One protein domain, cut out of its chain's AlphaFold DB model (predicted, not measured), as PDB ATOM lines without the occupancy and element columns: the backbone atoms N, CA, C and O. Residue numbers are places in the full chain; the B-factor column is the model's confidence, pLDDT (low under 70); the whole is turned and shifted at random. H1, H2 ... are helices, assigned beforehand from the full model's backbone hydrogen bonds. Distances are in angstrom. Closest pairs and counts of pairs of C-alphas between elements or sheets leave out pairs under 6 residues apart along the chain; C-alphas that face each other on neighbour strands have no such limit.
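What this domain is: This is residues 33 to 91 and 129 to 214 of the 450 residues of the protein "MOB-like protein phocein" of Diplodia seriata (UniProt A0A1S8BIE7). Two long helices, H2 and H4, lie side by side and run the same way, and the shorter H6 runs back beside them to make a bundle of three. H5 packs at a steep angle near the last residues of H2 and H4, and H1 packs on H6. The printed part has 145 residues with seven named helices, H1 to H7 in order along the chain, and no named strand: the class is all helix. It is compact, with a radius of gyration of the C-alphas of 16.3 A, and spans 49 by 44 by 28 A.

How they stand to each other: H1, residues 44 to 51, touches H6, residues 188 to 199, at a steep tilt of 56 degrees; their closest C-alphas, of Ala 47 and Phe 191, are 5.0 A apart. H2, residues 59 to 82, touches H4, residues 147 to 174, at a shallow tilt of 24 degrees, the same way; the closest C-alphas, of Cys 67 and Leu 157, are 6.8 A apart. With residues 63 to 74 alone H2 touches H6, at a shallow tilt of 27 degrees, opposite ways; the closest C-alphas, of Leu 70 and Phe 192, are 6.7 A apart. H3, residues 129 to 132, is close to H2 but not clearly touching, with the closest C-alphas, of Arg 68 and Leu 131, 6.9 A apart. H4 touches H5, residues 176 to 186, with residues 168 to 172 alone, at a steep tilt of 56 degrees; the closest C-alphas, of Ala 171 and Phe 179, are 5.6 A apart. H2 touches H5 with residues 76 to 81 alone, at a steep tilt of 50 degrees; the closest C-alphas, of Ala 80 and Met 178, are 5.6 A apart. H5 and H7, residues 211 to 214, are near each other. In H6 every O i to N i+4 pair is within hydrogen-bond range; in H1 3 of 4 are, in H2 17 of 20, in H4 21 of 24 and in H5 6 of 7, while H3 and H7 are too short for such a pair.

Where its parts are: H1 begins at C-alpha 44, (-27.350, -50.778, 31.168). H2 is 35.1 A long from first to last C-alpha, and H4, the longest helix with 28 residues, is 41.5 A. H4 begins at C-alpha 147, (-42.568, -31.714, 53.254). H5 is 15.5 A long and H6 16.5 A. H7 ends at C-alpha 214, (-26.613, -45.252, 24.474).

The domain as a whole: The two C-alphas farthest apart, of Gly 56 and Gln 91, are 50.0 A apart. Residues 92 to 128 are not printed, and C-alphas 91 and 129 are 28.3 A apart across the cut. The links H3 to H4 and H6 to H7 are long. The model's pLDDT is under 70 at residues 34 to 37, residues 144 to 148 and residue 214.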
ATOM      1  N   PRO A  33     -14.975 -56.372  36.985       75.62
ATOM      2  CA  PRO A  33     -15.250 -57.781  37.245       75.62
ATOM      3  C   PRO A  33     -13.957 -58.515  37.655       75.62
ATOM      4  O   PRO A  33     -12.903 -58.256  37.068       75.62
ATOM      5  N   PRO A  34     -14.013 -59.455  38.620       66.19
ATOM      6  CA  PRO A  34     -12.825 -60.016  39.279       66.19
ATOM      7  C   PRO A  34     -11.878 -60.781  38.342       66.19
ATOM      8  O   PRO A  34     -10.694 -60.923  38.644       66.19
ATOM      9  N   ASP A  35     -12.376 -61.245  37.194       65.44
ATOM     10  CA  ASP A  35     -11.609 -61.987  36.190       65.44
ATOM     11  C   ASP A  35     -10.827 -61.082  35.206       65.44
ATOM     12  O   ASP A  35     -10.128 -61.587  34.325       65.44
ATOM     13  N   SER A  36     -10.927 -59.748  35.325       68.69
ATOM     14  CA  SER A  36     -10.321 -58.776  34.400       68.69
ATOM     15  C   SER A  36      -9.409 -57.766  35.104       68.69
ATOM     16  O   SER A  36      -9.795 -57.120  36.073       68.69
ATOM     17  N   ASN A  37      -8.214 -57.531  34.546       66.62
ATOM     18  CA  ASN A  37      -7.361 -56.390  34.924       66.62
ATOM     19  C   ASN A  37      -7.719 -55.092  34.161       66.62
ATOM     20  O   ASN A  37      -7.047 -54.076  34.332       66.62
ATOM     21  N   THR A  38      -8.756 -55.122  33.321       71.31
ATOM     22  CA  THR A  38      -9.217 -53.995  32.499       71.31
ATOM     23  C   THR A  38     -10.644 -53.622  32.896       71.31
ATOM     24  O   THR A  38     -11.531 -54.475  32.836       71.31
ATOM     25  N   SER A  39     -10.862 -52.353  33.258       76.50
ATOM     26  CA  SER A  39     -12.197 -51.792  33.514       76.50
ATOM     27  C   SER A  39     -13.084 -51.922  32.275       76.50
ATOM     28  O   SER A  39     -12.653 -51.582  31.171       76.50
ATOM     29  N   CYS A  40     -14.327 -52.360  32.456       80.50
ATOM     30  CA  CYS A  40     -15.370 -52.288  31.437       80.50
ATOM     31  C   CYS A  40     -16.275 -51.062  31.671       80.50
ATOM     32  O   CYS A  40     -16.428 -50.633  32.819       80.50
ATOM     33  N   PRO A  41     -16.891 -50.493  30.616       83.62
ATOM     34  CA  PRO A  41     -17.943 -49.495  30.783       83.62
ATOM     35  C   PRO A  41     -19.164 -50.110  31.484       83.62
ATOM     36  O   PRO A  41     -19.410 -51.314  31.372       83.62
ATOM     37  N   LEU A  42     -19.934 -49.292  32.206       84.50
ATOM     38  CA  LEU A  42     -21.101 -49.761  32.948       84.50
ATOM     39  C   LEU A  42     -22.225 -50.206  31.995       84.50
ATOM     40  O   LEU A  42     -22.801 -49.396  31.270       84.50
ATOM     41  N   ASP A  43     -22.565 -51.497  32.021       85.50
ATOM     42  CA  ASP A  43     -23.709 -52.029  31.272       85.50
ATOM     43  C   ASP A  43     -25.040 -51.430  31.763       85.50
ATOM     44  O   ASP A  43     -25.234 -51.172  32.954       85.50
ATOM     45  N   ARG A  44     -26.015 -51.297  30.857       85.00
ATOM     46  CA  ARG A  44     -27.350 -50.778  31.168       85.00
ATOM     47  C   ARG A  44     -28.054 -51.577  32.269       85.00
ATOM     48  O   ARG A  44     -28.746 -50.989  33.097       85.00
ATOM     49  N   THR A  45     -27.892 -52.902  32.324       87.06
ATOM     50  CA  THR A  45     -28.532 -53.721  33.373       87.06
ATOM     51  C   THR A  45     -27.854 -53.569  34.735       87.06
ATOM     52  O   THR A  45     -28.491 -53.833  35.757       87.06
ATOM     53  N   ALA A  46     -26.595 -53.119  34.775       86.69
ATOM     54  CA  ALA A  46     -25.935 -52.679  36.000       86.69
ATOM     55  C   ALA A  46     -26.386 -51.259  36.379       86.69
ATOM     56  O   ALA A  46     -26.809 -51.047  37.512       86.69
ATOM     57  N   ALA A  47     -26.413 -50.325  35.423       89.12
ATOM     58  CA  ALA A  47     -26.909 -48.960  35.613       89.12
ATOM     59  C   ALA A  47     -28.323 -48.918  36.225       89.12
ATOM     60  O   ALA A  47     -28.554 -48.168  37.170       89.12
ATOM     61  N   MET A  48     -29.247 -49.767  35.750       89.06
ATOM     62  CA  MET A  48     -30.601 -49.888  36.316       89.06
ATOM     63  C   MET A  48     -30.571 -50.292  37.799       89.06
ATOM     64  O   MET A  48     -31.257 -49.684  38.612       89.06
ATOM     65  N   LYS A  49     -29.735 -51.273  38.169       89.56
ATOM     66  CA  LYS A  49     -29.593 -51.743  39.561       89.56
ATOM     67  C   LYS A  49     -28.937 -50.705  40.471       89.56
ATOM     68  O   LYS A  49     -29.255 -50.662  41.650       89.56
ATOM     69  N   LEU A  50     -28.029 -49.879  39.941       90.19
ATOM     70  CA  LEU A  50     -27.431 -48.766  40.686       90.19
ATOM     71  C   LEU A  50     -28.403 -47.584  40.843       90.19
ATOM     72  O   LEU A  50     -28.305 -46.844  41.818       90.19
ATOM     73  N   ALA A  51     -29.344 -47.397  39.914       91.06
ATOM     74  CA  ALA A  51     -30.374 -46.362  40.009       91.06
ATOM     75  C   ALA A  51     -31.489 -46.700  41.023       91.06
ATOM     76  O   ALA A  51     -32.181 -45.797  41.493       91.06
ATOM     77  N   GLU A  52     -31.672 -47.971  41.385       90.25
ATOM     78  CA  GLU A  52     -32.627 -48.386  42.418       90.25
ATOM     79  C   GLU A  52     -32.057 -48.166  43.838       90.25
ATOM     80  O   GLU A  52     -30.900 -48.504  44.092       90.25
ATOM     81  N   PRO A  53     -32.836 -47.597  44.783       88.88
ATOM     82  CA  PRO A  53     -32.373 -47.371  46.150       88.88
ATOM     83  C   PRO A  53     -32.202 -48.696  46.916       88.88
ATOM     84  O   PRO A  53     -33.088 -49.555  46.847       88.88
ATOM     85  N   PRO A  54     -31.120 -48.866  47.700       86.62
ATOM     86  CA  PRO A  54     -30.935 -50.056  48.526       86.62
ATOM     87  C   PRO A  54     -32.030 -50.217  49.601       86.62
ATOM     88  O   PRO A  54     -32.612 -49.225  50.049       86.62
ATOM     89  N   PRO A  55     -32.319 -51.448  50.063       84.19
ATOM     90  CA  PRO A  55     -33.384 -51.700  51.032       84.19
ATOM     91  C   PRO A  55     -33.132 -50.963  52.355       84.19
ATOM     92  O   PRO A  55     -32.143 -51.215  53.034       84.19
ATOM     93  N   GLY A  56     -34.061 -50.076  52.723       82.25
ATOM     94  CA  GLY A  56     -33.972 -49.210  53.906       82.25
ATOM     95  C   GLY A  56     -33.526 -47.772  53.610       82.25
ATOM     96  O   GLY A  56     -33.745 -46.901  54.445       82.25
ATOM     97  N   VAL A  57     -32.978 -47.497  52.421       84.94
ATOM     98  CA  VAL A  57     -32.572 -46.149  51.996       84.94
ATOM     99  C   VAL A  57     -33.751 -45.418  51.350       84.94
ATOM    100  O   VAL A  57     -34.488 -45.973  50.534       84.94
ATOM    101  N   GLU A  58     -33.935 -44.146  51.699       86.38
ATOM    102  CA  GLU A  58     -35.014 -43.323  51.155       86.38
ATOM    103  C   GLU A  58     -34.747 -42.930  49.688       86.38
ATOM    104  O   GLU A  58     -33.620 -42.611  49.298       86.38
ATOM    105  N   ARG A  59     -35.792 -42.939  48.848       88.88
ATOM    106  CA  ARG A  59     -35.644 -42.757  47.394       88.88
ATOM    107  C   ARG A  59     -35.067 -41.384  47.024       88.88
ATOM    108  O   ARG A  59     -34.285 -41.323  46.073       88.88
ATOM    109  N   ALA A  60     -35.413 -40.312  47.749       87.75
ATOM    110  CA  ALA A  60     -34.846 -38.983  47.512       87.75
ATOM    111  C   ALA A  60     -33.392 -38.874  48.001       87.75
ATOM    112  O   ALA A  60     -32.568 -38.257  47.327       87.75
ATOM    113  N   LEU A  61     -33.048 -39.518  49.121       88.62
ATOM    114  CA  LEU A  61     -31.671 -39.584  49.617       88.62
ATOM    115  C   LEU A  61     -30.740 -40.322  48.639       88.62
ATOM    116  O   LEU A  61     -29.643 -39.842  48.356       88.62
ATOM    117  N   TRP A  62     -31.189 -41.434  48.048       91.06
ATOM    118  CA  TRP A  62     -30.407 -42.113  47.008       91.06
ATOM    119  C   TRP A  62     -30.219 -41.237  45.760       91.06
ATOM    120  O   TRP A  62     -29.116 -41.167  45.225       91.06
ATOM    121  N   LEU A  63     -31.242 -40.473  45.352       91.69
ATOM    122  CA  LEU A  63     -31.109 -39.487  44.270       91.69
ATOM    123  C   LEU A  63     -30.075 -38.395  44.593       91.69
ATOM    124  O   LEU A  63     -29.360 -37.959  43.693       91.69
ATOM    125  N   TYR A  64     -29.983 -37.949  45.849       91.62
ATOM    126  CA  TYR A  64     -28.992 -36.957  46.278       91.62
ATOM    127  C   TYR A  64     -27.558 -37.482  46.115       91.62
ATOM    128  O   TYR A  64     -26.739 -36.811  45.481       91.62
ATOM    129  N   GLU A  65     -27.252 -38.694  46.588       91.62
ATOM    130  CA  GLU A  65     -25.910 -39.275  46.416       91.62
ATOM    131  C   GLU A  65     -25.620 -39.690  44.960       91.62
ATOM    132  O   GLU A  65     -24.513 -39.450  44.479       91.62
ATOM    133  N   LEU A  66     -26.611 -40.176  44.197       93.19
ATOM    134  CA  LEU A  66     -26.483 -40.369  42.742       93.19
ATOM    135  C   LEU A  66     -26.160 -39.051  42.018       93.19
ATOM    136  O   LEU A  66     -25.299 -39.025  41.140       93.19
ATOM    137  N   CYS A  67     -26.805 -37.941  42.395       93.94
ATOM    138  CA  CYS A  67     -26.541 -36.620  41.824       93.94
ATOM    139  C   CYS A  67     -25.108 -36.155  42.111       93.94
ATOM    140  O   CYS A  67     -24.413 -35.681  41.208       93.94
ATOM    141  N   ARG A  68     -24.638 -36.341  43.351       93.12
ATOM    142  CA  ARG A  68     -23.256 -36.045  43.761       93.12
ATOM    143  C   ARG A  68     -22.254 -36.889  42.981       93.12
ATOM    144  O   ARG A  68     -21.337 -36.329  42.388       93.12
ATOM    145  N   PHE A  69     -22.472 -38.201  42.921       93.69
ATOM    146  CA  PHE A  69     -21.627 -39.148  42.199       93.69
ATOM    147  C   PHE A  69     -21.531 -38.810  40.704       93.69
ATOM    148  O   PHE A  69     -20.430 -38.735  40.159       93.69
ATOM    149  N   LEU A  70     -22.662 -38.561  40.037       94.25
ATOM    150  CA  LEU A  70     -22.694 -38.238  38.609       94.25
ATOM    151  C   LEU A  70     -22.086 -36.860  38.309       94.25
ATOM    152  O   LEU A  70     -21.390 -36.718  37.309       94.25
ATOM    153  N   THR A  71     -22.272 -35.870  39.189       94.44
ATOM    154  CA  THR A  71     -21.620 -34.551  39.065       94.44
ATOM    155  C   THR A  71     -20.102 -34.658  39.260       94.44
ATOM    156  O   THR A  71     -19.343 -34.057  38.505       94.44
ATOM    157  N   GLU A  72     -19.639 -35.474  40.214       93.94
ATOM    158  CA  GLU A  72     -18.215 -35.790  40.411       93.94
ATOM    159  C   GLU A  72     -17.620 -36.441  39.148       93.94
ATOM    160  O   GLU A  72     -16.587 -35.992  38.651       93.94
ATOM    161  N   HIS A  73     -18.311 -37.423  38.558       93.31
ATOM    162  CA  HIS A  73     -17.840 -38.132  37.364       93.31
ATOM    163  C   HIS A  73     -17.973 -37.327  36.062       93.31
ATOM    164  O   HIS A  73     -17.189 -37.556  35.139       93.31
ATOM    165  N   ALA A  74     -18.878 -36.345  35.974       94.62
ATOM    166  CA  ALA A  74     -19.011 -35.458  34.810       94.62
ATOM    167  C   ALA A  74     -17.728 -34.649  34.516       94.62
ATOM    168  O   ALA A  74     -17.467 -34.308  33.361       94.62
ATOM    169  N   ASN A  75     -16.858 -34.444  35.514       94.06
ATOM    170  CA  ASN A  75     -15.516 -33.884  35.309       94.06
ATOM    171  C   ASN A  75     -14.656 -34.710  34.330       94.06
ATOM    172  O   ASN A  75     -13.772 -34.157  33.683       94.06
ATOM    173  N   SER A  76     -14.923 -36.012  34.155       94.38
ATOM    174  CA  SER A  76     -14.226 -36.831  33.149       94.38
ATOM    175  C   SER A  76     -14.531 -36.401  31.707       94.38
ATOM    176  O   SER A  76     -13.635 -36.444  30.866       94.38
ATOM    177  N   ILE A  77     -15.748 -35.907  31.435       94.69
ATOM    178  CA  ILE A  77     -16.106 -35.282  30.152       94.69
ATOM    179  C   ILE A  77     -15.363 -33.953  30.004       94.69
ATOM    180  O   ILE A  77     -14.755 -33.720  28.965       94.69
ATOM    181  N   LEU A  78     -15.337 -33.113  31.046       94.88
ATOM    182  CA  LEU A  78     -14.619 -31.831  31.029       94.88
ATOM    183  C   LEU A  78     -13.121 -32.017  30.715       94.88
ATOM    184  O   LEU A  78     -12.579 -31.344  29.841       94.88
ATOM    185  N   ILE A  79     -12.466 -32.982  31.368       95.25
ATOM    186  CA  ILE A  79     -11.061 -33.338  31.112       95.25
ATOM    187  C   ILE A  79     -10.872 -33.854  29.676       95.25
ATOM    188  O   ILE A  79      -9.885 -33.509  29.031       95.25
ATOM    189  N   ALA A  80     -11.814 -34.642  29.147       95.12
ATOM    190  CA  ALA A  80     -11.754 -35.113  27.765       95.12
ATOM    191  C   ALA A  80     -11.929 -33.971  26.743       95.12
ATOM    192  O   ALA A  80     -11.229 -33.966  25.737       95.12
ATOM    193  N   LEU A  81     -12.787 -32.981  27.020       95.31
ATOM    194  CA  LEU A  81     -12.972 -31.774  26.199       95.31
ATOM    195  C   LEU A  81     -11.719 -30.879  26.173       95.31
ATOM    196  O   LEU A  81     -11.376 -30.329  25.125       95.31
ATOM    197  N   PHE A  82     -11.002 -30.763  27.298       94.75
ATOM    198  CA  PHE A  82      -9.689 -30.104  27.355       94.75
ATOM    199  C   PHE A  82      -8.586 -30.877  26.607       94.75
ATOM    200  O   PHE A  82      -7.608 -30.270  26.179       94.75
ATOM    201  N   ALA A  83      -8.731 -32.198  26.462       94.00
ATOM    202  CA  ALA A  83      -7.762 -33.096  25.828       94.00
ATOM    203  C   ALA A  83      -8.118 -33.475  24.372       94.00
ATOM    204  O   ALA A  83      -7.601 -34.470  23.852       94.00
ATOM    205  N   ASP A  84      -9.012 -32.717  23.731       95.00
ATOM    206  CA  ASP A  84      -9.338 -32.865  22.309       95.00
ATOM    207  C   ASP A  84      -8.318 -32.148  21.402       95.00
ATOM    208  O   ASP A  84      -7.546 -31.303  21.858       95.00
ATOM    209  N   ASP A  85      -8.331 -32.468  20.108       92.75
ATOM    210  CA  ASP A  85      -7.491 -31.853  19.078       92.75
ATOM    211  C   ASP A  85      -8.346 -31.429  17.861       92.75
ATOM    212  O   ASP A  85      -8.695 -32.273  17.031       92.75
ATOM    213  N   PRO A  86      -8.714 -30.136  17.729       93.50
ATOM    214  CA  PRO A  86      -8.377 -29.019  18.615       93.50
ATOM    215  C   PRO A  86      -9.217 -28.994  19.915       93.50
ATOM    216  O   PRO A  86     -10.402 -29.335  19.892       93.50
ATOM    217  N   PRO A  87      -8.659 -28.510  21.041       94.94
ATOM    218  CA  PRO A  87      -9.319 -28.552  22.347       94.94
ATOM    219  C   PRO A  87     -10.555 -27.646  22.427       94.94
ATOM    220  O   PRO A  87     -10.626 -26.586  21.791       94.94
ATOM    221  N   CYS A  88     -11.519 -28.029  23.267       96.56
ATOM    222  CA  CYS A  88     -12.693 -27.214  23.573       96.56
ATOM    223  C   CYS A  88     -12.264 -25.901  24.251       96.56
ATOM    224  O   CYS A  88     -11.648 -25.898  25.317       96.56
ATOM    225  N   SER A  89     -12.532 -24.771  23.598       96.00
ATOM    226  CA  SER A  89     -12.004 -23.455  23.971       96.00
ATOM    227  C   SER A  89     -12.864 -22.331  23.396       96.00
ATOM    228  O   SER A  89     -13.699 -22.563  22.526       96.00
ATOM    229  N   ALA A  90     -12.603 -21.079  23.784       95.50
ATOM    230  CA  ALA A  90     -13.263 -19.912  23.191       95.50
ATOM    231  C   ALA A  90     -12.999 -19.712  21.678       95.50
ATOM    232  O   ALA A  90     -13.652 -18.872  21.065       95.50
ATOM    233  N   GLN A  91     -12.060 -20.453  21.070       95.00
ATOM    234  CA  GLN A  91     -11.788 -20.403  19.624       95.00
ATOM    235  C   GLN A  91     -12.549 -21.486  18.843       95.00
ATOM    236  O   GLN A  91     -13.012 -21.230  17.735       95.00
ATOM    237  N   ASN A 129     -21.299 -26.545  44.536       93.38
ATOM    238  CA  ASN A 129     -21.721 -25.594  45.569       93.38
ATOM    239  C   ASN A 129     -23.192 -25.801  45.982       93.38
ATOM    240  O   ASN A 129     -23.513 -25.817  47.169       93.38
ATOM    241  N   THR A 130     -24.093 -26.030  45.024       92.00
ATOM    242  CA  THR A 130     -25.525 -26.264  45.281       92.00
ATOM    243  C   THR A 130     -25.762 -27.540  46.089       92.00
ATOM    244  O   THR A 130     -26.546 -27.511  47.037       92.00
ATOM    245  N   LEU A 131     -25.051 -28.627  45.765       90.75
ATOM    246  CA  LEU A 131     -25.129 -29.933  46.432       90.75
ATOM    247  C   LEU A 131     -24.425 -29.979  47.796       90.75
ATOM    248  O   LEU A 131     -24.755 -30.827  48.625       90.75
ATOM    249  N   THR A 132     -23.439 -29.112  48.043       90.12
ATOM    250  CA  THR A 132     -22.712 -29.041  49.328       90.12
ATOM    251  C   THR A 132     -23.252 -27.982  50.287       90.12
ATOM    252  O   THR A 132     -22.994 -28.079  51.485       90.12
ATOM    253  N   SER A 133     -24.030 -27.014  49.794       89.19
ATOM    254  CA  SER A 133     -24.625 -25.939  50.590       89.19
ATOM    255  C   SER A 133     -25.596 -26.461  51.666       89.19
ATOM    256  O   SER A 133     -26.657 -26.998  51.320       89.19
ATOM    257  N   PRO A 134     -25.339 -26.207  52.967       85.50
ATOM    258  CA  PRO A 134     -26.256 -26.582  54.046       85.50
ATOM    259  C   PRO A 134     -27.556 -25.759  54.045       85.50
ATOM    260  O   PRO A 134     -28.496 -26.104  54.750       85.50
ATOM    261  N   LYS A 135     -27.645 -24.686  53.241       85.31
ATOM    262  CA  LYS A 135     -28.902 -23.942  53.030       85.31
ATOM    263  C   LYS A 135     -29.888 -24.715  52.150       85.31
ATOM    264  O   LYS A 135     -31.092 -24.545  52.298       85.31
ATOM    265  N   ASN A 136     -29.371 -25.548  51.244       82.44
ATOM    266  CA  ASN A 136     -30.170 -26.386  50.350       82.44
ATOM    267  C   ASN A 136     -30.372 -27.776  50.970       82.44
ATOM    268  O   ASN A 136     -31.487 -28.293  51.012       82.44
ATOM    269  N   PHE A 137     -29.291 -28.358  51.495       85.19
ATOM    270  CA  PHE A 137     -29.240 -29.706  52.057       85.19
ATOM    271  C   PHE A 137     -28.714 -29.649  53.507       85.19
ATOM    272  O   PHE A 137     -27.544 -29.951  53.746       85.19
ATOM    273  N   PRO A 138     -29.546 -29.226  54.486       79.75
ATOM    274  CA  PRO A 138     -29.142 -29.078  55.890       79.75
ATOM    275  C   PRO A 138     -28.794 -30.406  56.580       79.75
ATOM    276  O   PRO A 138     -28.123 -30.403  57.607       79.75
ATOM    277  N   SER A 139     -29.214 -31.538  56.012       78.81
ATOM    278  CA  SER A 139     -28.775 -32.879  56.395       78.81
ATOM    279  C   SER A 139     -28.484 -33.703  55.140       78.81
ATOM    280  O   SER A 139     -29.129 -33.521  54.108       78.81
ATOM    281  N   ARG A 140     -27.512 -34.618  55.248       77.50
ATOM    282  CA  ARG A 140     -27.237 -35.679  54.258       77.50
ATOM    283  C   ARG A 140     -27.750 -37.056  54.698       77.50
ATOM    284  O   ARG A 140     -27.513 -38.033  54.008       77.50
ATOM    285  N   LEU A 141     -28.404 -37.142  55.858       75.00
ATOM    286  CA  LEU A 141     -29.021 -38.370  56.380       75.00
ATOM    287  C   LEU A 141     -30.552 -38.349  56.276       75.00
ATOM    288  O   LEU A 141     -31.181 -39.398  56.283       75.00
ATOM    289  N   ALA A 142     -31.146 -37.162  56.154       70.75
ATOM    290  CA  ALA A 142     -32.571 -36.983  55.921       70.75
ATOM    291  C   ALA A 142     -32.776 -35.813  54.955       70.75
ATOM    292  O   ALA A 142     -32.425 -34.674  55.276       70.75
ATOM    293  N   LEU A 143     -33.350 -36.084  53.782       70.44
ATOM    294  CA  LEU A 143     -33.909 -35.026  52.948       70.44
ATOM    295  C   LEU A 143     -35.310 -34.695  53.470       70.44
ATOM    296  O   LEU A 143     -36.051 -35.574  53.894       70.44
ATOM    297  N   GLY A 144     -35.665 -33.411  53.449       60.16
ATOM    298  CA  GLY A 144     -37.051 -32.975  53.578       60.16
ATOM    299  C   GLY A 144     -37.859 -33.507  54.767       60.16
ATOM    300  O   GLY A 144     -39.013 -33.876  54.565       60.16
ATOM    301  N   THR A 145     -37.317 -33.485  55.994       58.47
ATOM    302  CA  THR A 145     -38.109 -33.764  57.219       58.47
ATOM    303  C   THR A 145     -39.366 -32.891  57.315       58.47
ATOM    304  O   THR A 145     -40.366 -33.304  57.889       58.47
ATOM    305  N   GLU A 146     -39.319 -31.706  56.698       60.91
ATOM    306  CA  GLU A 146     -40.468 -30.862  56.378       60.91
ATOM    307  C   GLU A 146     -40.848 -31.021  54.896       60.91
ATOM    308  O   GLU A 146     -40.026 -30.778  54.006       60.91
ATOM    309  N   ALA A 147     -42.110 -31.359  54.607       60.78
ATOM    310  CA  ALA A 147     -42.568 -31.714  53.254       60.78
ATOM    311  C   ALA A 147     -42.341 -30.610  52.195       60.78
ATOM    312  O   ALA A 147     -41.978 -30.899  51.053       60.78
ATOM    313  N   ASN A 148     -42.484 -29.332  52.570       62.81
ATOM    314  CA  ASN A 148     -42.188 -28.205  51.673       62.81
ATOM    315  C   ASN A 148     -40.700 -28.147  51.271       62.81
ATOM    316  O   ASN A 148     -40.374 -27.794  50.136       62.81
ATOM    317  N   THR A 149     -39.799 -28.540  52.172       76.56
ATOM    318  CA  THR A 149     -38.353 -28.586  51.919       76.56
ATOM    319  C   THR A 149     -37.991 -29.763  51.012       76.56
ATOM    320  O   THR A 149     -37.166 -29.594  50.114       76.56
ATOM    321  N   ALA A 150     -38.656 -30.918  51.167       77.81
ATOM    322  CA  ALA A 150     -38.459 -32.100  50.316       77.81
ATOM    323  C   ALA A 150     -38.651 -31.775  48.824       77.81
ATOM    324  O   ALA A 150     -37.777 -32.033  47.993       77.81
ATOM    325  N   HIS A 151     -39.775 -31.136  48.480       82.94
ATOM    326  CA  HIS A 151     -40.075 -30.761  47.098       82.94
ATOM    327  C   HIS A 151     -39.071 -29.752  46.528       82.94
ATOM    328  O   HIS A 151     -38.693 -29.862  45.361       82.94
ATOM    329  N   GLN A 152     -38.605 -28.792  47.333       86.81
ATOM    330  CA  GLN A 152     -37.602 -27.826  46.885       86.81
ATOM    331  C   GLN A 152     -36.227 -28.478  46.680       86.81
ATOM    332  O   GLN A 152     -35.558 -28.175  45.695       86.81
ATOM    333  N   GLN A 153     -35.826 -29.416  47.541       88.06
ATOM    334  CA  GLN A 153     -34.589 -30.187  47.383       88.06
ATOM    335  C   GLN A 153     -34.595 -31.019  46.098       88.06
ATOM    336  O   GLN A 153     -33.653 -30.930  45.312       88.06
ATOM    337  N   ILE A 154     -35.682 -31.749  45.828       88.88
ATOM    338  CA  ILE A 154     -35.828 -32.535  44.593       88.88
ATOM    339  C   ILE A 154     -35.766 -31.625  43.354       88.88
ATOM    340  O   ILE A 154     -35.067 -31.954  42.401       88.88
ATOM    341  N   ARG A 155     -36.395 -30.437  43.383       89.75
ATOM    342  CA  ARG A 155     -36.283 -29.440  42.298       89.75
ATOM    343  C   ARG A 155     -34.842 -28.972  42.061       89.75
ATOM    344  O   ARG A 155     -34.436 -28.860  40.908       89.75
ATOM    345  N   GLN A 156     -34.056 -28.735  43.115       91.50
ATOM    346  CA  GLN A 156     -32.639 -28.373  42.961       91.50
ATOM    347  C   GLN A 156     -31.827 -29.512  42.326       91.50
ATOM    348  O   GLN A 156     -31.014 -29.256  41.440       91.50
ATOM    349  N   LEU A 157     -32.096 -30.773  42.692       92.81
ATOM    350  CA  LEU A 157     -31.483 -31.938  42.042       92.81
ATOM    351  C   LEU A 157     -31.872 -32.016  40.558       92.81
ATOM    352  O   LEU A 157     -30.994 -32.115  39.703       92.81
ATOM    353  N   THR A 158     -33.157 -31.868  40.224       93.06
ATOM    354  CA  THR A 158     -33.634 -31.775  38.835       93.06
ATOM    355  C   THR A 158     -32.933 -30.661  38.048       93.06
ATOM    356  O   THR A 158     -32.561 -30.876  36.896       93.06
ATOM    357  N   ASN A 159     -32.696 -29.489  38.646       92.69
ATOM    358  CA  ASN A 159     -31.972 -28.401  37.983       92.69
ATOM    359  C   ASN A 159     -30.493 -28.752  37.742       92.69
ATOM    360  O   ASN A 159     -29.993 -28.492  36.648       92.69
ATOM    361  N   VAL A 160     -29.814 -29.400  38.697       94.75
ATOM    362  CA  VAL A 160     -28.441 -29.907  38.498       94.75
ATOM    363  C   VAL A 160     -28.390 -30.914  37.350       94.75
ATOM    364  O   VAL A 160     -27.611 -30.719  36.418       94.75
ATOM    365  N   PHE A 161     -29.259 -31.930  37.342       94.94
ATOM    366  CA  PHE A 161     -29.320 -32.903  36.246       94.94
ATOM    367  C   PHE A 161     -29.602 -32.231  34.890       94.94
ATOM    368  O   PHE A 161     -28.891 -32.506  33.924       94.94
ATOM    369  N   ARG A 162     -30.556 -31.291  34.802       93.38
ATOM    370  CA  ARG A 162     -30.830 -30.557  33.550       93.38
ATOM    371  C   ARG A 162     -29.622 -29.769  33.032       93.38
ATOM    372  O   ARG A 162     -29.406 -29.758  31.824       93.38
ATOM    373  N   ARG A 163     -28.824 -29.131  33.900       94.12
ATOM    374  CA  ARG A 163     -27.627 -28.385  33.462       94.12
ATOM    375  C   ARG A 163     -26.452 -29.317  33.128       94.12
ATOM    376  O   ARG A 163     -25.828 -29.136  32.086       94.12
ATOM    377  N   VAL A 164     -26.211 -30.370  33.914       95.38
ATOM    378  CA  VAL A 164     -25.176 -31.388  33.625       95.38
ATOM    379  C   VAL A 164     -25.468 -32.138  32.316       95.38
ATOM    380  O   VAL A 164     -24.549 -32.387  31.538       95.38
ATOM    381  N   TYR A 165     -26.737 -32.408  31.994       95.19
ATOM    382  CA  TYR A 165     -27.137 -32.984  30.702       95.19
ATOM    383  C   TYR A 165     -26.632 -32.167  29.495       95.19
ATOM    384  O   TYR A 165     -26.199 -32.737  28.491       95.19
ATOM    385  N   ARG A 166     -26.609 -30.830  29.595       94.81
ATOM    386  CA  ARG A 166     -26.145 -29.945  28.511       94.81
ATOM    387  C   ARG A 166     -24.652 -30.118  28.215       94.81
ATOM    388  O   ARG A 166     -24.251 -29.950  27.066       94.81
ATOM    389  N   ILE A 167     -23.849 -30.512  29.210       95.88
ATOM    390  CA  ILE A 167     -22.423 -30.844  29.046       95.88
ATOM    391  C   ILE A 167     -22.276 -32.087  28.158       95.88
ATOM    392  O   ILE A 167     -21.537 -32.055  27.174       95.88
ATOM    393  N   PHE A 168     -23.042 -33.150  28.437       95.50
ATOM    394  CA  PHE A 168     -23.091 -34.338  27.575       95.50
ATOM    395  C   PHE A 168     -23.596 -34.002  26.166       95.50
ATOM    396  O   PHE A 168     -23.041 -34.501  25.192       95.50
ATOM    397  N   ALA A 169     -24.600 -33.126  26.038       95.31
ATOM    398  CA  ALA A 169     -25.145 -32.736  24.738       95.31
ATOM    399  C   ALA A 169     -24.134 -31.940  23.899       95.31
ATOM    400  O   ALA A 169     -23.973 -32.213  22.709       95.31
ATOM    401  N   HIS A 170     -23.396 -31.007  24.504       95.75
ATOM    402  CA  HIS A 170     -22.310 -30.305  23.822       95.75
ATOM    403  C   HIS A 170     -21.192 -31.269  23.397       95.75
ATOM    404  O   HIS A 170     -20.795 -31.272  22.231       95.75
ATOM    405  N   ALA A 171     -20.742 -32.141  24.306       95.75
ATOM    406  CA  ALA A 171     -19.739 -33.157  23.997       95.75
ATOM    407  C   ALA A 171     -20.191 -34.072  22.843       95.75
ATOM    408  O   ALA A 171     -19.412 -34.342  21.936       95.75
ATOM    409  N   TRP A 172     -21.460 -34.482  22.817       95.00
ATOM    410  CA  TRP A 172     -22.025 -35.302  21.747       95.00
ATOM    411  C   TRP A 172     -22.049 -34.608  20.378       95.00
ATOM    412  O   TRP A 172     -21.656 -35.208  19.376       95.00
ATOM    413  N   PHE A 173     -22.526 -33.360  20.317       94.06
ATOM    414  CA  PHE A 173     -22.729 -32.654  19.047       94.06
ATOM    415  C   PHE A 173     -21.459 -32.012  18.477       94.06
ATOM    416  O   PHE A 173     -21.356 -31.885  17.260       94.06
ATOM    417  N   GLN A 174     -20.510 -31.612  19.330       93.88
ATOM    418  CA  GLN A 174     -19.345 -30.815  18.926       93.88
ATOM    419  C   GLN A 174     -18.002 -31.547  19.096       93.88
ATOM    420  O   GLN A 174     -17.068 -31.272  18.349       93.88
ATOM    421  N   HIS A 175     -17.917 -32.498  20.031       94.94
ATOM    422  CA  HIS A 175     -16.690 -33.214  20.413       94.94
ATOM    423  C   HIS A 175     -16.937 -34.734  20.508       94.94
ATOM    424  O   HIS A 175     -16.551 -35.399  21.474       94.94
ATOM    425  N   ARG A 176     -17.648 -35.285  19.512       93.25
ATOM    426  CA  ARG A 176     -18.243 -36.638  19.539       93.25
ATOM    427  C   ARG A 176     -17.236 -37.749  19.859       93.25
ATOM    428  O   ARG A 176     -17.572 -38.698  20.565       93.25
ATOM    429  N   ASP A 177     -15.994 -37.613  19.406       93.25
ATOM    430  CA  ASP A 177     -14.932 -38.575  19.710       93.25
ATOM    431  C   ASP A 177     -14.518 -38.537  21.191       93.25
ATOM    432  O   ASP A 177     -14.169 -39.573  21.753       93.25
ATOM    433  N   MET A 178     -14.590 -37.382  21.867       93.94
ATOM    434  CA  MET A 178     -14.311 -37.276  23.307       93.94
ATOM    435  C   MET A 178     -15.436 -37.888  24.134       93.94
ATOM    436  O   MET A 178     -15.157 -38.597  25.102       93.94
ATOM    437  N   PHE A 179     -16.688 -37.689  23.710       94.44
ATOM    438  CA  PHE A 179     -17.842 -38.380  24.285       94.44
ATOM    439  C   PHE A 179     -17.628 -39.902  24.245       94.44
ATOM    440  O   PHE A 179     -17.623 -40.549  25.291       94.44
ATOM    441  N   TRP A 180     -17.330 -40.477  23.072       92.75
ATOM    442  CA  TRP A 180     -17.080 -41.921  22.949       92.75
ATOM    443  C   TRP A 180     -15.806 -42.390  23.673       92.75
ATOM    444  O   TRP A 180     -15.785 -43.504  24.195       92.75
ATOM    445  N   LYS A 181     -14.750 -41.568  23.767       92.31
ATOM    446  CA  LYS A 181     -13.543 -41.878  24.567       92.31
ATOM    447  C   LYS A 181     -13.817 -41.971  26.072       92.31
ATOM    448  O   LYS A 181     -13.016 -42.606  26.762       92.31
ATOM    449  N   VAL A 182     -14.869 -41.330  26.587       92.44
ATOM    450  CA  VAL A 182     -15.313 -41.470  27.985       92.44
ATOM    451  C   VAL A 182     -16.325 -42.606  28.101       92.44
ATOM    452  O   VAL A 182     -16.119 -43.509  28.908       92.44
ATOM    453  N   GLU A 183     -17.347 -42.635  27.244       92.25
ATOM    454  CA  GLU A 183     -18.432 -43.616  27.336       92.25
ATOM    455  C   GLU A 183     -17.933 -45.059  27.203       92.25
ATOM    456  O   GLU A 183     -18.270 -45.900  28.030       92.25
ATOM    457  N   ASN A 184     -17.014 -45.329  26.269       90.00
ATOM    458  CA  ASN A 184     -16.409 -46.657  26.105       90.00
ATOM    459  C   ASN A 184     -15.479 -47.077  27.265       90.00
ATOM    460  O   ASN A 184     -15.007 -48.213  27.279       90.00
ATOM    461  N   LYS A 185     -15.186 -46.187  28.226       87.94
ATOM    462  CA  LYS A 185     -14.402 -46.494  29.437       87.94
ATOM    463  C   LYS A 185     -15.270 -46.651  30.684       87.94
ATOM    464  O   LYS A 185     -14.912 -47.440  31.551       87.94
ATOM    465  N   THR A 186     -16.355 -45.882  30.801       87.56
ATOM    466  CA  THR A 186     -17.133 -45.768  32.049       87.56
ATOM    467  C   THR A 186     -18.628 -46.051  31.903       87.56
ATOM    468  O   THR A 186     -19.235 -46.461  32.887       87.56
ATOM    469  N   GLY A 187     -19.239 -45.886  30.726       89.69
ATOM    470  CA  GLY A 187     -20.702 -45.943  30.567       89.69
ATOM    471  C   GLY A 187     -21.442 -44.802  31.286       89.69
ATOM    472  O   GLY A 187     -22.563 -44.985  31.766       89.69
ATOM    473  N   LEU A 188     -20.788 -43.646  31.456       91.94
ATOM    474  CA  LEU A 188     -21.263 -42.547  32.299       91.94
ATOM    475  C   LEU A 188     -22.556 -41.897  31.783       91.94
ATOM    476  O   LEU A 188     -23.429 -41.588  32.591       91.94
ATOM    477  N   TYR A 189     -22.701 -41.682  30.474       92.69
ATOM    478  CA  TYR A 189     -23.921 -41.126  29.886       92.69
ATOM    479  C   TYR A 189     -25.077 -42.130  29.944       92.69
ATOM    480  O   TYR A 189     -26.182 -41.761  30.343       92.69
ATOM    481  N   SER A 190     -24.821 -43.403  29.629       91.50
ATOM    482  CA  SER A 190     -25.779 -44.501  29.796       91.50
ATOM    483  C   SER A 190     -26.295 -44.565  31.240       91.50
ATOM    484  O   SER A 190     -27.507 -44.569  31.468       91.50
ATOM    485  N   PHE A 191     -25.397 -44.494  32.232       92.56
ATOM    486  CA  PHE A 191     -25.775 -44.454  33.647       92.56
ATOM    487  C   PHE A 191     -26.564 -43.192  34.013       92.56
ATOM    488  O   PHE A 191     -27.640 -43.285  34.607       92.56
ATOM    489  N   PHE A 192     -26.066 -42.018  33.619       94.38
ATOM    490  CA  PHE A 192     -26.712 -40.729  33.857       94.38
ATOM    491  C   PHE A 192     -28.149 -40.714  33.321       94.38
ATOM    492  O   PHE A 192     -29.075 -40.342  34.043       94.38
ATOM    493  N   LYS A 193     -28.355 -41.175  32.082       91.94
ATOM    494  CA  LYS A 193     -29.678 -41.231  31.463       91.94
ATOM    495  C   LYS A 193     -30.586 -42.261  32.132       91.94
ATOM    496  O   LYS A 193     -31.747 -41.952  32.378       91.94
ATOM    497  N   VAL A 194     -30.074 -43.435  32.505       92.62
ATOM    498  CA  VAL A 194     -30.845 -44.424  33.281       92.62
ATOM    499  C   VAL A 194     -31.330 -43.842  34.615       92.62
ATOM    500  O   VAL A 194     -32.483 -44.070  34.987       92.62
ATOM    501  N   VAL A 195     -30.518 -43.035  35.308       93.19
ATOM    502  CA  VAL A 195     -30.949 -42.321  36.524       93.19
ATOM    503  C   VAL A 195     -32.005 -41.254  36.200       93.19
ATOM    504  O   VAL A 195     -33.039 -41.212  36.870       93.19
ATOM    505  N   CYS A 196     -31.817 -40.448  35.149       92.69
ATOM    506  CA  CYS A 196     -32.812 -39.463  34.702       92.69
ATOM    507  C   CYS A 196     -34.170 -40.092  34.360       92.69
ATOM    508  O   CYS A 196     -35.196 -39.583  34.814       92.69
ATOM    509  N   ASP A 197     -34.175 -41.204  33.621       91.50
ATOM    510  CA  ASP A 197     -35.377 -41.937  33.215       91.50
ATOM    511  C   ASP A 197     -36.057 -42.589  34.441       91.50
ATOM    512  O   ASP A 197     -37.260 -42.429  34.653       91.50
ATOM    513  N   THR A 198     -35.284 -43.237  35.325       91.00
ATOM    514  CA  THR A 198     -35.782 -43.883  36.562       91.00
ATOM    515  C   THR A 198     -36.457 -42.889  37.514       91.00
ATOM    516  O   THR A 198     -37.453 -43.211  38.175       91.00
ATOM    517  N   TYR A 199     -35.936 -41.666  37.595       89.94
ATOM    518  CA  TYR A 199     -36.426 -40.621  38.494       89.94
ATOM    519  C   TYR A 199     -37.297 -39.552  37.814       89.94
ATOM    520  O   TYR A 199     -37.819 -38.683  38.507       89.94
ATOM    521  N   ASN A 200     -37.527 -39.646  36.497       89.88
ATOM    522  CA  ASN A 200     -38.278 -38.671  35.689       89.88
ATOM    523  C   ASN A 200     -37.730 -37.230  35.818       89.88
ATOM    524  O   ASN A 200     -38.489 -36.264  35.912       89.88
ATOM    525  N   LEU A 201     -36.401 -37.085  35.848       89.50
ATOM    526  CA  LEU A 201     -35.714 -35.803  36.083       89.50
ATOM    527  C   LEU A 201     -35.732 -34.889  34.855       89.50
ATOM    528  O   LEU A 201     -35.744 -33.667  34.987       89.50
ATOM    529  N   ILE A 202     -35.719 -35.485  33.665       88.69
ATOM    530  CA  ILE A 202     -35.758 -34.799  32.376       88.69
ATOM    531  C   ILE A 202     -36.923 -35.423  31.593       88.69
ATOM    532  O   ILE A 202     -36.965 -36.649  31.478       88.69
ATOM    533  N   PRO A 203     -37.895 -34.641  31.083       85.00
ATOM    534  CA  PRO A 203     -38.949 -35.189  30.234       85.00
ATOM    535  C   PRO A 203     -38.349 -35.772  28.950       85.00
ATOM    536  O   PRO A 203     -37.444 -35.164  28.378       85.00
ATOM    537  N   SER A 204     -38.900 -36.889  28.463       78.62
ATOM    538  CA  SER A 204     -38.466 -37.581  27.233       78.62
ATOM    539  C   SER A 204     -38.190 -36.633  26.066       78.62
ATOM    540  O   SER A 204     -37.194 -36.761  25.362       78.62
ATOM    541  N   ASP A 205     -39.058 -35.639  25.915       79.06
ATOM    542  CA  ASP A 205     -39.118 -34.733  24.771       79.06
ATOM    543  C   ASP A 205     -38.013 -33.656  24.807       79.06
ATOM    544  O   ASP A 205     -37.908 -32.845  23.893       79.06
ATOM    545  N   ASN A 206     -37.207 -33.615  25.878       83.38
ATOM    546  CA  ASN A 206     -36.086 -32.682  26.058       83.38
ATOM    547  C   ASN A 206     -34.719 -33.350  25.792       83.38
ATOM    548  O   ASN A 206     -33.689 -32.673  25.824       83.38
ATOM    549  N   TYR A 207     -34.684 -34.658  25.504       85.06
ATOM    550  CA  TYR A 207     -33.457 -35.342  25.095       85.06
ATOM    551  C   TYR A 207     -33.093 -34.998  23.643       85.06
ATOM    552  O   TYR A 207     -33.579 -35.591  22.685       85.06
ATOM    553  N   THR A 208     -32.189 -34.032  23.497       84.75
ATOM    554  CA  THR A 208     -31.537 -33.665  22.231       84.75
ATOM    555  C   THR A 208     -30.531 -34.706  21.720       84.75
ATOM    556  O   THR A 208     -30.285 -34.761  20.518       84.75
ATOM    557  N   ILE A 209     -29.934 -35.527  22.592       85.38
ATOM    558  CA  ILE A 209     -28.995 -36.595  22.215       85.38
ATOM    559  C   ILE A 209     -29.798 -37.816  21.714       85.38
ATOM    560  O   ILE A 209     -30.644 -38.314  22.460       85.38
ATOM    561  N   PRO A 210     -29.547 -38.345  20.499       81.12
ATOM    562  CA  PRO A 210     -30.276 -39.504  19.983       81.12
ATOM    563  C   PRO A 210     -29.883 -40.812  20.703       81.12
ATOM    564  O   PRO A 210     -28.757 -40.930  21.191       81.12
ATOM    565  N   PRO A 211     -30.750 -41.844  20.701       76.69
ATOM    566  CA  PRO A 211     -30.507 -43.107  21.411       76.69
ATOM    567  C   PRO A 211     -29.310 -43.922  20.885       76.69
ATOM    568  O   PRO A 211     -28.852 -44.833  21.570       76.69
ATOM    569  N   GLU A 212     -28.746 -43.584  19.718       74.38
ATOM    570  CA  GLU A 212     -27.475 -44.156  19.237       74.38
ATOM    571  C   GLU A 212     -26.289 -43.858  20.183       74.38
ATOM    572  O   GLU A 212     -25.304 -44.591  20.187       74.38
ATOM    573  N   ALA A 213     -26.391 -42.812  21.015       72.56
ATOM    574  CA  ALA A 213     -25.409 -42.483  22.050       72.56
ATOM    575  C   ALA A 213     -25.421 -43.456  23.242       72.56
ATOM    576  O   ALA A 213     -24.485 -43.465  24.032       72.56
ATOM    577  N   GLU A 214     -26.468 -44.277  23.384       67.25
ATOM    578  CA  GLU A 214     -26.613 -45.252  24.474       67.25
ATOM    579  C   GLU A 214     -25.876 -46.581  24.177       67.25
ATOM    580  O   GLU A 214     -26.126 -47.589  24.834       67.25
TER     581      GLU A 214